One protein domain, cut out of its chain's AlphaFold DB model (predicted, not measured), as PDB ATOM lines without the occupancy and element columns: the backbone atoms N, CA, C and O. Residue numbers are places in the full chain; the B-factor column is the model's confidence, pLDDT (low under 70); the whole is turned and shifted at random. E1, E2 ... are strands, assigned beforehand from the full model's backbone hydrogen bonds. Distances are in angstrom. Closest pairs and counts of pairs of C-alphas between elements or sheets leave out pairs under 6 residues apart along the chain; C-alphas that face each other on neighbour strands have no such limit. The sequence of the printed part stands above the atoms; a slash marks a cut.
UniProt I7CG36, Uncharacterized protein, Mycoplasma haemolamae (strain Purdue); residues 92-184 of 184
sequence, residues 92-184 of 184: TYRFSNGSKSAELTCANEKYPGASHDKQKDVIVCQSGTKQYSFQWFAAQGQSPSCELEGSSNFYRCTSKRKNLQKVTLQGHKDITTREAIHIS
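This is residues 92 to 184 of the 184 residues of an uncharacterized protein of Mycoplasma haemolamae (strain Purdue) (UniProt I7CG36). This is a small sandwich of two strongly twisted sheets face to face, E2 E1 E7 E6 E5 and E3 E4 E9 E8, with their strands running nearly along one another. The sheets come near each other at both pairs of edges, E2 beside E8 and E5 beside E3, and the chain changes from one sheet to the other three times. You will find 93 residues printed, with no named helix and nine named strands in the order E1 to E9; the class is all strand. The five-strand sheet has the order E2 E1 E7 E6 E5 and is mixed, while the four-strand sheet has the order E3 E4 E9 E8 and is all antiparallel. The whole is compact, with a radius of gyration of the C-alphas of 12.1 A, and rounded, spanning 33 by 32 by 21 A.

Begin in the larger sheet with E1, residues 92 to 97, and E7, residues 154 to 158, which are parallel neighbours at 28 degrees; look for N 157 and O 96, 2.7 A apart. On the other side of E1 is E2, residues 100 to 106, antiparallel to it in a hairpin, with N 95 and O 102 2.8 A apart. From E7 go to E6, residues 145 to 148, where N 156 and O 147 are 2.8 A apart, and then to the edge strand E5, residues 133 to 135, where N 134 and O 146 are 2.9 A apart. E5, E6 and E7 form a meander, each strand the antiparallel neighbour of the one before. In the second sheet, E3, residues 110 to 117, and E4, residues 120 to 127, form a hairpin, with N 115 and O 122 2.8 A apart. E3 bends by 71 degrees at residue 114 and E4 by 55 degrees at residue 123. Next to E4 is E9, residues 179 to 183, where N 123 and O 181 are 2.8 A apart. E9 and the edge strand E8, residues 164 to 168, form a hairpin, with N 167 and O 180 2.8 A apart. The two sheets make a sandwich, with 73 pairs of C-alphas within 10 A and their best planes 22 degrees apart. Between the sheets, the closest C-alphas of E2 and E8 are those of Ala 102 and Leu 164, 5.9 A apart, and those of E3 and E5 are Ala 114 and Phe 134, 6.1 A apart. E2 and E5 are apart, as are E3 and E8.

Find C-alpha 92 at (230.862, 336.893, 444.227); from there E1 runs 17.0 A to C-alpha 97, and E2 then runs back over 20.0 A. E3 covers 18.1 A, and E4 starts at C-alpha 120 at (247.637, 339.133, 430.119) and covers 20.2 A. E5 is 7.0 A long, E6 10.4 A and E7 13.4 A. E8 is 13.1 A long, and E9 runs 13.2 A to C-alpha 183 at (245.143, 333.346, 434.563).

The two C-alphas farthest apart are those of Asn 108 and Gln 140, at 35.8 A. The printed part has no cut and ends at residue 184, the chain's last. No link is long; look for the short but not tight ones between E5 and E6, nine residues, and between E8 and E9, ten residues. In the B-factor column the mean pLDDT of the printed part is 87.1, and it falls under 70 at residues 172 to 177, in the link from E8 to E9.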
ATOM      1  N   THR A  92     229.509 337.457 444.188       92.50
ATOM      2  CA  THR A  92     230.862 336.893 444.227       92.50
ATOM      3  C   THR A  92     230.922 335.581 443.455       92.50
ATOM      4  O   THR A  92     230.195 334.628 443.741       92.50
ATOM      5  N   TYR A  93     231.829 335.529 442.485       93.44
ATOM      6  CA  TYR A  93     232.155 334.351 441.697       93.44
ATOM      7  C   TYR A  93     233.474 333.758 442.163       93.44
ATOM      8  O   TYR A  93     234.423 334.487 442.455       93.44
ATOM      9  N   ARG A  94     233.559 332.431 442.191       95.44
ATOM     10  CA  ARG A  94     234.762 331.708 442.606       95.44
ATOM     11  C   ARG A  94     235.332 330.928 441.435       95.44
ATOM     12  O   ARG A  94     234.602 330.243 440.734       95.44
ATOM     13  N   PHE A  95     236.638 331.017 441.244       95.38
ATOM     14  CA  PHE A  95     237.377 330.394 440.152       95.38
ATOM     15  C   PHE A  95     238.381 329.421 440.737       95.38
ATOM     16  O   PHE A  95     239.054 329.745 441.717       95.38
ATOM     17  N   SER A  96     238.512 328.247 440.135       94.50
ATOM     18  CA  SER A  96     239.503 327.246 440.519       94.50
ATOM     19  C   SER A  96     240.338 326.813 439.326       94.50
ATOM     20  O   SER A  96     239.849 326.755 438.209       94.50
ATOM     21  N   ASN A  97     241.611 326.512 439.550       93.12
ATOM     22  CA  ASN A  97     242.479 325.887 438.561       93.12
ATOM     23  C   ASN A  97     243.411 324.916 439.292       93.12
ATOM     24  O   ASN A  97     244.390 325.312 439.932       93.12
ATOM     25  N   GLY A  98     243.061 323.628 439.272       89.00
ATOM     26  CA  GLY A  98     243.706 322.624 440.115       89.00
ATOM     27  C   GLY A  98     243.509 322.927 441.603       89.00
ATOM     28  O   GLY A  98     242.382 322.960 442.081       89.00
ATOM     29  N   SER A  99     244.603 323.143 442.338       89.06
ATOM     30  CA  SER A  99     244.584 323.446 443.778       89.06
ATOM     31  C   SER A  99     244.505 324.940 444.106       89.06
ATOM     32  O   SER A  99     244.409 325.307 445.276       89.06
ATOM     33  N   LYS A 100     244.581 325.821 443.103       93.12
ATOM     34  CA  LYS A 100     244.493 327.271 443.300       93.12
ATOM     35  C   LYS A 100     243.064 327.742 443.094       93.12
ATOM     36  O   LYS A 100     242.362 327.234 442.223       93.12
ATOM     37  N   SER A 101     242.652 328.729 443.884       93.06
ATOM     38  CA  SER A 101     241.368 329.399 443.704       93.06
ATOM     39  C   SER A 101     241.483 330.898 443.934       93.06
ATOM     40  O   SER A 101     242.358 331.350 444.673       93.06
ATOM     41  N   ALA A 102     240.620 331.650 443.266       94.19
ATOM     42  CA  ALA A 102     240.490 333.092 443.392       94.19
ATOM     43  C   ALA A 102     239.011 333.472 443.303       94.19
ATOM     44  O   ALA A 102     238.194 332.710 442.793       94.19
ATOM     45  N   GLU A 103     238.668 334.654 443.794       94.25
ATOM     46  CA  GLU A 103     237.293 335.153 443.798       94.25
ATOM     47  C   GLU A 103     237.224 336.489 443.073       94.25
ATOM     48  O   GLU A 103     238.157 337.285 443.161       94.25
ATOM     49  N   LEU A 104     236.133 336.741 442.362       92.69
ATOM     50  CA  LEU A 104     235.862 338.003 441.686       92.69
ATOM     51  C   LEU A 104     234.455 338.444 442.053       92.69
ATOM     52  O   LEU A 104     233.499 337.697 441.853       92.69
ATOM     53  N   THR A 105     234.331 339.655 442.583       92.12
ATOM     54  CA  THR A 105     233.029 340.226 442.922       92.12
ATOM     55  C   THR A 105     232.578 341.117 441.780       92.12
ATOM     56  O   THR A 105     233.247 342.100 441.461       92.12
ATOM     57  N   CYS A 106     231.456 340.773 441.159       90.00
ATOM     58  CA  CYS A 106     230.866 341.564 440.091       90.00
ATOM     59  C   CYS A 106     229.682 342.371 440.615       90.00
ATOM     60  O   CYS A 106     228.896 341.902 441.438       90.00
ATOM     61  N   ALA A 107     229.558 343.601 440.114       88.50
ATOM     62  CA  ALA A 107     228.358 344.402 440.313       88.50
ATOM     63  C   ALA A 107     227.135 343.716 439.679       88.50
ATOM     64  O   ALA A 107     227.283 342.825 438.839       88.50
ATOM     65  N   ASN A 108     225.934 344.148 440.064       84.25
ATOM     66  CA  ASN A 108     224.703 343.591 439.512       84.25
ATOM     67  C   ASN A 108     224.678 343.652 437.972       84.25
ATOM     68  O   ASN A 108     225.219 344.584 437.375       84.25
ATOM     69  N   GLU A 109     224.060 342.643 437.350       84.69
ATOM     70  CA  GLU A 109     223.949 342.475 435.887       84.69
ATOM     71  C   GLU A 109     225.297 342.392 435.145       84.69
ATOM     72  O   GLU A 109     225.365 342.511 433.918       84.69
ATOM     73  N   LYS A 110     226.391 342.175 435.882       89.62
ATOM     74  CA  LYS A 110     227.705 341.879 435.320       89.62
ATOM     75  C   LYS A 110     228.054 340.428 435.588       89.62
ATOM     76  O   LYS A 110     227.835 339.908 436.681       89.62
ATOM     77  N   TYR A 111     228.670 339.801 434.598       91.69
ATOM     78  CA  TYR A 111     229.060 338.402 434.663       91.69
ATOM     79  C   TYR A 111     230.545 338.245 434.352       91.69
ATOM     80  O   TYR A 111     231.107 339.060 433.613       91.69
ATOM     81  N   PRO A 112     231.203 337.214 434.901       93.25
ATOM     82  CA  PRO A 112     232.574 336.905 434.542       93.25
ATOM     83  C   PRO A 112     232.701 336.582 433.056       93.25
ATOM     84  O   PRO A 112     231.893 335.830 432.511       93.25
ATOM     85  N   GLY A 113     233.743 337.115 432.431       92.69
ATOM     86  CA  GLY A 113     234.095 336.815 431.051       92.69
ATOM     87  C   GLY A 113     235.595 336.918 430.807       92.69
ATOM     88  O   GLY A 113     236.332 337.553 431.572       92.69
ATOM     89  N   ALA A 114     236.036 336.294 429.718       92.62
ATOM     90  CA  ALA A 114     237.406 336.392 429.233       92.62
ATOM     91  C   ALA A 114     237.686 337.798 428.685       92.62
ATOM     92  O   ALA A 114     236.913 338.349 427.899       92.62
ATOM     93  N   SER A 115     238.811 338.382 429.085       91.25
ATOM     94  CA  SER A 115     239.350 339.607 428.502       91.25
ATOM     95  C   SER A 115     240.875 339.555 428.458       91.25
ATOM     96  O   SER A 115     241.505 338.609 428.942       91.25
ATOM     97  N   HIS A 116     241.462 340.581 427.854       88.62
ATOM     98  CA  HIS A 116     242.895 340.722 427.690       88.62
ATOM     99  C   HIS A 116     243.319 342.121 428.160       88.62
ATOM    100  O   HIS A 116     242.791 343.130 427.685       88.62
ATOM    101  N   ASP A 117     244.248 342.191 429.116       87.81
ATOM    102  CA  ASP A 117     244.781 343.443 429.668       87.81
ATOM    103  C   ASP A 117     246.304 343.449 429.553       87.81
ATOM    104  O   ASP A 117     246.974 342.610 430.148       87.81
ATOM    105  N   LYS A 118     246.864 344.384 428.772       83.56
ATOM    106  CA  LYS A 118     248.319 344.554 428.577       83.56
ATOM    107  C   LYS A 118     249.088 343.223 428.424       83.56
ATOM    108  O   LYS A 118     250.057 342.989 429.141       83.56
ATOM    109  N   GLN A 119     248.659 342.374 427.485       82.81
ATOM    110  CA  GLN A 119     249.254 341.056 427.183       82.81
ATOM    111  C   GLN A 119     248.949 339.926 428.180       82.81
ATOM    112  O   GLN A 119     249.542 338.851 428.088       82.81
ATOM    113  N   LYS A 120     248.043 340.141 429.137       87.12
ATOM    114  CA  LYS A 120     247.637 339.133 430.119       87.12
ATOM    115  C   LYS A 120     246.205 338.687 429.885       87.12
ATOM    116  O   LYS A 120     245.312 339.520 429.724       87.12
ATOM    117  N   ASP A 121     245.995 337.381 429.963       89.81
ATOM    118  CA  ASP A 121     244.664 336.792 429.975       89.81
ATOM    119  C   ASP A 121     244.041 336.995 431.352       89.81
ATOM    120  O   ASP A 121     244.565 336.560 432.382       89.81
ATOM    121  N   VAL A 122     242.934 337.727 431.381       92.31
ATOM    122  CA  VAL A 122     242.279 338.132 432.620       92.31
ATOM    123  C   VAL A 122     240.794 337.806 432.584       92.31
ATOM    124  O   VAL A 122     240.140 337.870 431.545       92.31
ATOM    125  N   ILE A 123     240.254 337.468 433.748       94.00
ATOM    126  CA  ILE A 123     238.827 337.314 434.000       94.00
ATOM    127  C   ILE A 123     238.335 338.633 434.575       94.00
ATOM    128  O   ILE A 123     238.858 339.100 435.590       94.00
ATOM    129  N   VAL A 124     237.337 339.224 433.929       93.44
ATOM    130  CA  VAL A 124     236.771 340.523 434.309       93.44
ATOM    131  C   VAL A 124     235.252 340.440 434.371       93.44
ATOM    132  O   VAL A 124     234.641 339.575 433.746       93.44
ATOM    133  N   CYS A 125     234.637 341.361 435.109       91.88
ATOM    134  CA  CYS A 125     233.187 341.516 435.127       91.88
ATOM    135  C   CYS A 125     232.733 342.321 433.903       91.88
ATOM    136  O   CYS A 125     233.100 343.487 433.751       91.88
ATOM    137  N   GLN A 126     231.929 341.710 433.037       89.56
ATOM    138  CA  GLN A 126     231.444 342.298 431.787       89.56
ATOM    139  C   GLN A 126     229.924 342.461 431.819       89.56
ATOM    140  O   GLN A 126     229.220 341.673 432.448       89.56
ATOM    141  N   SER A 127     229.413 343.487 431.132       87.44
ATOM    142  CA  SER A 127     227.979 343.566 430.827       87.44
ATOM    143  C   SER A 127     227.638 342.547 429.756       87.44
ATOM    144  O   SER A 127     228.319 342.489 428.735       87.44
ATOM    145  N   GLY A 128     226.571 341.787 429.960       84.25
ATOM    146  CA  GLY A 128     226.092 340.836 428.969       84.25
ATOM    147  C   GLY A 128     225.251 339.744 429.602       84.25
ATOM    148  O   GLY A 128     224.734 339.900 430.700       84.25
ATOM    149  N   THR A 129     225.124 338.624 428.904       86.19
ATOM    150  CA  THR A 129     224.487 337.416 429.429       86.19
ATOM    151  C   THR A 129     225.486 336.587 430.226       86.19
ATOM    152  O   THR A 129     226.657 336.500 429.849       86.19
ATOM    153  N   LYS A 130     225.024 335.918 431.289       89.25
ATOM    154  CA  LYS A 130     225.836 334.951 432.038       89.25
ATOM    155  C   LYS A 130     226.388 333.891 431.084       89.25
ATOM    156  O   LYS A 130     225.621 333.172 430.448       89.25
ATOM    157  N   GLN A 131     227.711 333.800 430.990       89.38
ATOM    158  CA  GLN A 131     228.377 332.794 430.171       89.38
ATOM    159  C   GLN A 131     228.604 331.534 431.005       89.38
ATOM    160  O   GLN A 131     229.158 331.607 432.096       89.38
ATOM    161  N   TYR A 132     228.179 330.376 430.504       92.00
ATOM    162  CA  TYR A 132     228.461 329.093 431.160       92.00
ATOM    163  C   TYR A 132     229.894 328.634 430.915       92.00
ATOM    164  O   TYR A 132     230.447 327.890 431.714       92.00
ATOM    165  N   SER A 133     230.516 329.090 429.835       93.00
ATOM    166  CA  SER A 133     231.919 328.839 429.559       93.00
ATOM    167  C   SER A 133     232.516 329.973 428.737       93.00
ATOM    168  O   SER A 133     231.821 330.634 427.965       93.00
ATOM    169  N   PHE A 134     233.811 330.207 428.919       93.81
ATOM    170  CA  PHE A 134     234.587 331.149 428.119       93.81
ATOM    171  C   PHE A 134     236.021 330.657 427.938       93.81
ATOM    172  O   PHE A 134     236.586 329.988 428.805       93.81
ATOM    173  N   GLN A 135     236.610 330.977 426.787       92.44
ATOM    174  CA  GLN A 135     237.930 330.508 426.371       92.44
ATOM    175  C   GLN A 135     238.737 331.669 425.784       92.44
ATOM    176  O   GLN A 135     238.185 332.532 425.102       92.44
ATOM    177  N   TRP A 136     240.045 331.678 426.039       91.38
ATOM    178  CA  TRP A 136     240.971 332.629 425.425       91.38
ATOM    179  C   TRP A 136     241.552 332.065 424.125       91.38
ATOM    180  O   TRP A 136     241.558 330.858 423.886       91.38
ATOM    181  N   PHE A 137     242.068 332.934 423.264       86.25
ATOM    182  CA  PHE A 137     242.794 332.489 422.080       86.25
ATOM    183  C   PHE A 137     244.243 332.142 422.445       86.25
ATOM    184  O   PHE A 137     244.928 332.944 423.073       86.25
ATOM    185  N   ALA A 138     244.738 330.982 422.007       79.38
ATOM    186  CA  ALA A 138     246.150 330.628 422.104       79.38
ATOM    187  C   ALA A 138     246.689 330.248 420.725       79.38
ATOM    188  O   ALA A 138     246.183 329.334 420.078       79.38
ATOM    189  N   ALA A 139     247.755 330.926 420.291       73.88
ATOM    190  CA  ALA A 139     248.412 330.628 419.019       73.88
ATOM    191  C   ALA A 139     249.126 329.262 419.026       73.88
ATOM    192  O   ALA A 139     249.313 328.659 417.972       73.88
ATOM    193  N   GLN A 140     249.544 328.772 420.202       72.50
ATOM    194  CA  GLN A 140     250.242 327.493 420.351       72.50
ATOM    195  C   GLN A 140     249.828 326.729 421.622       72.50
ATOM    196  O   GLN A 140     250.045 327.161 422.759       72.50
ATOM    197  N   GLY A 141     249.317 325.512 421.418       75.81
ATOM    198  CA  GLY A 141     248.920 324.574 422.470       75.81
ATOM    199  C   GLY A 141     247.505 324.799 423.010       75.81
ATOM    200  O   GLY A 141     246.670 325.398 422.348       75.81
ATOM    201  N   GLN A 142     247.227 324.271 424.207       80.69
ATOM    202  CA  GLN A 142     245.896 324.347 424.811       80.69
ATOM    203  C   GLN A 142     245.601 325.751 425.346       80.69
ATOM    204  O   GLN A 142     246.329 326.241 426.215       80.69
ATOM    205  N   SER A 143     244.534 326.366 424.834       86.62
ATOM    206  CA  SER A 143     244.024 327.638 425.333       86.62
ATOM    207  C   SER A 143     243.444 327.499 426.735       86.62
ATOM    208  O   SER A 143     242.739 326.516 426.990       86.62
ATOM    209  N   PRO A 144     243.651 328.493 427.613       90.56
ATOM    210  CA  PRO A 144     242.925 328.551 428.863       90.56
ATOM    211  C   PRO A 144     241.415 328.596 428.613       90.56
ATOM    212  O   PRO A 144     240.958 329.233 427.661       90.56
ATOM    213  N   SER A 145     240.640 327.937 429.462       92.88
ATOM    214  CA  SER A 145     239.176 328.009 429.454       92.88
ATOM    215  C   SER A 145     238.642 327.985 430.874       92.88
ATOM    216  O   SER A 145     239.306 327.455 431.758       92.88
ATOM    217  N   CYS A 146     237.459 328.540 431.100       94.25
ATOM    218  CA  CYS A 146     236.723 328.412 432.351       94.25
ATOM    219  C   CYS A 146     235.294 327.967 432.057       94.25
ATOM    220  O   CYS A 146     234.661 328.493 431.145       94.25
ATOM    221  N   GLU A 147     234.793 327.018 432.837       95.44
ATOM    222  CA  GLU A 147     233.446 326.461 432.717       95.44
ATOM    223  C   GLU A 147     232.731 326.520 434.066       95.44
ATOM    224  O   GLU A 147     233.341 326.293 435.109       95.44
ATOM    225  N   LEU A 148     231.451 326.869 434.051       95.06
ATOM    226  CA  LEU A 148     230.602 326.953 435.227       95.06
ATOM    227  C   LEU A 148     230.287 325.545 435.739       95.06
ATOM    228  O   LEU A 148     229.773 324.702 435.007       95.06
ATOM    229  N   GLU A 149     230.551 325.298 437.016       93.56
ATOM    230  CA  GLU A 149     230.265 324.015 437.647       93.56
ATOM    231  C   GLU A 149     228.842 324.017 438.225       93.56
ATOM    232  O   GLU A 149     228.568 324.559 439.302       93.56
ATOM    233  N   GLY A 150     227.914 323.415 437.478       85.50
ATOM    234  CA  GLY A 150     226.512 323.284 437.873       85.50
ATOM    235  C   GLY A 150     225.748 324.613 437.848       85.50
ATOM    236  O   GLY A 150     225.874 325.406 436.917       85.50
ATOM    237  N   SER A 151     224.907 324.846 438.860       76.88
ATOM    238  CA  SER A 151     224.099 326.073 438.997       76.88
ATOM    239  C   SER A 151     224.764 327.161 439.852       76.88
ATOM    240  O   SER A 151     224.278 328.294 439.904       76.88
ATOM    241  N   SER A 152     225.878 326.835 440.507       82.62
ATOM    242  CA  SER A 152     226.585 327.709 441.444       82.62
ATOM    243  C   SER A 152     227.411 328.777 440.726       82.62
ATOM    244  O   SER A 152     227.755 328.637 439.560       82.62
ATOM    245  N   ASN A 153     227.799 329.846 441.426       92.69
ATOM    246  CA  ASN A 153     228.708 330.885 440.909       92.69
ATOM    247  C   ASN A 153     230.185 330.435 440.903       92.69
ATOM    248  O   ASN A 153     231.090 331.227 441.168       92.69
ATOM    249  N   PHE A 154     230.426 329.151 440.640       95.06
ATOM    250  CA  PHE A 154     231.742 328.530 440.662       95.06
ATOM    251  C   PHE A 154     232.183 328.183 439.245       95.06
ATOM    252  O   PHE A 154     231.451 327.524 438.515       95.06
ATOM    253  N   TYR A 155     233.385 328.602 438.875       95.81
ATOM    254  CA  TYR A 155     234.014 328.292 437.603       95.81
ATOM    255  C   TYR A 155     235.246 327.420 437.813       95.81
ATOM    256  O   TYR A 155     236.115 327.698 438.649       95.81
ATOM    257  N   ARG A 156     235.361 326.391 436.986       95.06
ATOM    258  CA  ARG A 156     236.530 325.538 436.870       95.06
ATOM    259  C   ARG A 156     237.316 325.943 435.636       95.06
ATOM    260  O   ARG A 156     236.860 325.785 434.509       95.06
ATOM    261  N   CYS A 157     238.501 326.483 435.865       93.75
ATOM    262  CA  CYS A 157     239.409 326.931 434.832       93.75
ATOM    263  C   CYS A 157     240.495 325.890 434.547       93.75
ATOM    264  O   CYS A 157     241.048 325.265 435.453       93.75
ATOM    265  N   THR A 158     240.844 325.750 433.274       91.19
ATOM    266  CA  THR A 158     241.985 324.978 432.793       91.19
ATOM    267  C   THR A 158     243.020 325.954 432.241       91.19
ATOM    268  O   THR A 158     242.697 326.810 431.430       91.19
ATOM    269  N   SER A 159     244.263 325.889 432.720       87.75
ATOM    270  CA  SER A 159     245.402 326.613 432.135       87.75
ATOM    271  C   SER A 159     246.698 325.869 432.438       87.75
ATOM    272  O   SER A 159     246.791 325.162 433.446       87.75
ATOM    273  N   LYS A 160     247.716 326.056 431.594       83.00
ATOM    274  CA  LYS A 160     249.012 325.383 431.716       83.00
ATOM    275  C   LYS A 160     249.744 325.723 433.017       83.00
ATOM    276  O   LYS A 160     250.323 324.810 433.600       83.00
ATOM    277  N   ARG A 161     249.745 326.980 433.495       74.56
ATOM    278  CA  ARG A 161     250.578 327.377 434.655       74.56
ATOM    279  C   ARG A 161     249.822 327.480 435.987       74.56
ATOM    280  O   ARG A 161     250.401 327.940 436.967       74.56
ATOM    281  N   LYS A 162     248.596 326.936 436.072       80.06
ATOM    282  CA  LYS A 162     247.780 326.755 437.301       80.06
ATOM    283  C   LYS A 162     247.730 327.966 438.246       80.06
ATOM    284  O   LYS A 162     247.492 327.794 439.443       80.06
ATOM    285  N   ASN A 163     247.953 329.179 437.755       87.38
ATOM    286  CA  ASN A 163     248.002 330.357 438.604       87.38
ATOM    287  C   ASN A 163     246.741 331.194 438.399       87.38
ATOM    288  O   ASN A 163     246.355 331.486 437.269       87.38
ATOM    289  N   LEU A 164     246.107 331.560 439.511       91.38
ATOM    290  CA  LEU A 164     244.967 332.466 439.565       91.38
ATOM    291  C   LEU A 164     245.320 333.564 440.560       91.38
ATOM    292  O   LEU A 164     245.489 333.288 441.750       91.38
ATOM    293  N   GLN A 165     245.464 334.795 440.079       91.38
ATOM    294  CA  GLN A 165     245.856 335.932 440.913       91.38
ATOM    295  C   GLN A 165     244.917 337.101 440.697       91.38
ATOM    296  O   GLN A 165     244.659 337.477 439.557       91.38
ATOM    297  N   LYS A 166     244.460 337.717 441.788       90.62
ATOM    298  CA  LYS A 166     243.796 339.016 441.703       90.62
ATOM    299  C   LYS A 166     244.799 340.052 441.205       90.62
ATOM    300  O   LYS A 166     245.895 340.172 441.748       90.62
ATOM    301  N   VAL A 167     244.423 340.786 440.171       90.56
ATOM    302  CA  VAL A 167     245.212 341.861 439.579       90.56
ATOM    303  C   VAL A 167     244.343 343.093 439.392       90.56
ATOM    304  O   VAL A 167     243.122 343.002 439.276       90.56
ATOM    305  N   THR A 168     244.987 344.252 439.347       88.44
ATOM    306  CA  THR A 168     244.323 345.503 438.997       88.44
ATOM    307  C   THR A 168     244.459 345.747 437.500       88.44
ATOM    308  O   THR A 168     245.574 345.731 436.973       88.44
ATOM    309  N   LEU A 169     243.333 345.985 436.829       85.56
ATOM    310  CA  LEU A 169     243.281 346.320 435.409       85.56
ATOM    311  C   LEU A 169     243.974 347.653 435.151       85.56
ATOM    312  O   LEU A 169     243.752 348.630 435.872       85.56
ATOM    313  N   GLN A 170     244.797 347.704 434.106       79.94
ATOM    314  CA  GLN A 170     245.532 348.917 433.753       79.94
ATOM    315  C   GLN A 170     245.110 349.529 432.411       79.94
ATOM    316  O   GLN A 170     245.372 350.710 432.191       79.94
ATOM    317  N   GLY A 171     244.520 348.750 431.502       71.12
ATOM    318  CA  GLY A 171     244.097 349.193 430.170       71.12
ATOM    319  C   GLY A 171     242.603 349.497 430.041       71.12
ATOM    320  O   GLY A 171     242.218 350.276 429.174       71.12
ATOM    321  N   HIS A 172     241.766 348.937 430.913       68.31
ATOM    322  CA  HIS A 172     240.307 349.030 430.799       68.31
ATOM    323  C   HIS A 172     239.737 350.134 431.694       68.31
ATOM    324  O   HIS A 172     239.520 349.927 432.886       68.31
ATOM    325  N   LYS A 173     239.498 351.321 431.118       61.44
ATOM    326  CA  LYS A 173     238.879 352.462 431.826       61.44
ATOM    327  C   LYS A 173     237.368 352.306 432.014       61.44
ATOM    328  O   LYS A 173     236.823 352.881 432.953       61.44
ATOM    329  N   ASP A 174     236.724 351.511 431.162       61.03
ATOM    330  CA  ASP A 174     235.264 351.351 431.123       61.03
ATOM    331  C   ASP A 174     234.743 350.289 432.105       61.03
ATOM    332  O   ASP A 174     233.537 350.154 432.321       61.03
ATOM    333  N   ILE A 175     235.646 349.528 432.732       66.38
ATOM    334  CA  ILE A 175     235.286 348.511 433.719       66.38
ATOM    335  C   ILE A 175     235.257 349.166 435.101       66.38
ATOM    336  O   ILE A 175     236.280 349.570 435.654       66.38
ATOM    337  N   THR A 176     234.056 349.255 435.669       62.09
ATOM    338  CA  THR A 176     233.795 349.885 436.972       62.09
ATOM    339  C   THR A 176     234.587 349.220 438.098       62.09
ATOM    340  O   THR A 176     235.126 349.892 438.976       62.09
ATOM    341  N   THR A 177     234.704 347.893 438.057       68.12
ATOM    342  CA  THR A 177     235.544 347.111 438.962       68.12
ATOM    343  C   THR A 177     236.937 346.989 438.359       68.12
ATOM    344  O   THR A 177     237.168 346.170 437.476       68.12
ATOM    345  N   ARG A 178     237.899 347.770 438.859       79.69
ATOM    346  CA  ARG A 178     239.311 347.663 438.443       79.69
ATOM    347  C   ARG A 178     239.976 346.345 438.864       79.69
ATOM    348  O   ARG A 178     241.172 346.185 438.658       79.69
ATOM    349  N   GLU A 179     239.232 345.426 439.469       85.69
ATOM    350  CA  GLU A 179     239.697 344.104 439.867       85.69
ATOM    351  C   GLU A 179     239.471 343.089 438.746       85.69
ATOM    352  O   GLU A 179     238.426 343.068 438.094       85.69
ATOM    353  N   ALA A 180     240.454 342.221 438.551       91.12
ATOM    354  CA  ALA A 180     240.404 341.110 437.619       91.12
ATOM    355  C   ALA A 180     241.159 339.909 438.189       91.12
ATOM    356  O   ALA A 180     241.930 340.044 439.139       91.12
ATOM    357  N   ILE A 181     240.978 338.733 437.595       92.25
ATOM    358  CA  ILE A 181     241.801 337.559 437.904       92.25
ATOM    359  C   ILE A 181     242.684 337.257 436.703       92.25
ATOM    360  O   ILE A 181     242.186 336.888 435.648       92.25
ATOM    361  N   HIS A 182     243.994 337.384 436.863       91.44
ATOM    362  CA  HIS A 182     244.963 336.915 435.886       91.44
ATOM    363  C   HIS A 182     245.051 335.393 435.934       91.44
ATOM    364  O   HIS A 182     245.243 334.813 437.010       91.44
ATOM    365  N   ILE A 183     244.933 334.772 434.763       86.69
ATOM    366  CA  ILE A 183     245.143 333.346 434.563       86.69
ATOM    367  C   ILE A 183     246.445 333.143 433.788       86.69
ATOM    368  O   ILE A 183     246.608 333.638 432.678       86.69
ATOM    369  N   SER A 184     247.390 332.414 434.382       82.00
ATOM    370  CA  SER A 184     248.633 332.010 433.712       82.00
ATOM    371  C   SER A 184     248.863 330.529 433.878       82.00
ATOM    372  O   SER A 184     248.656 330.038 435.013       82.00
TER     373      SER A 184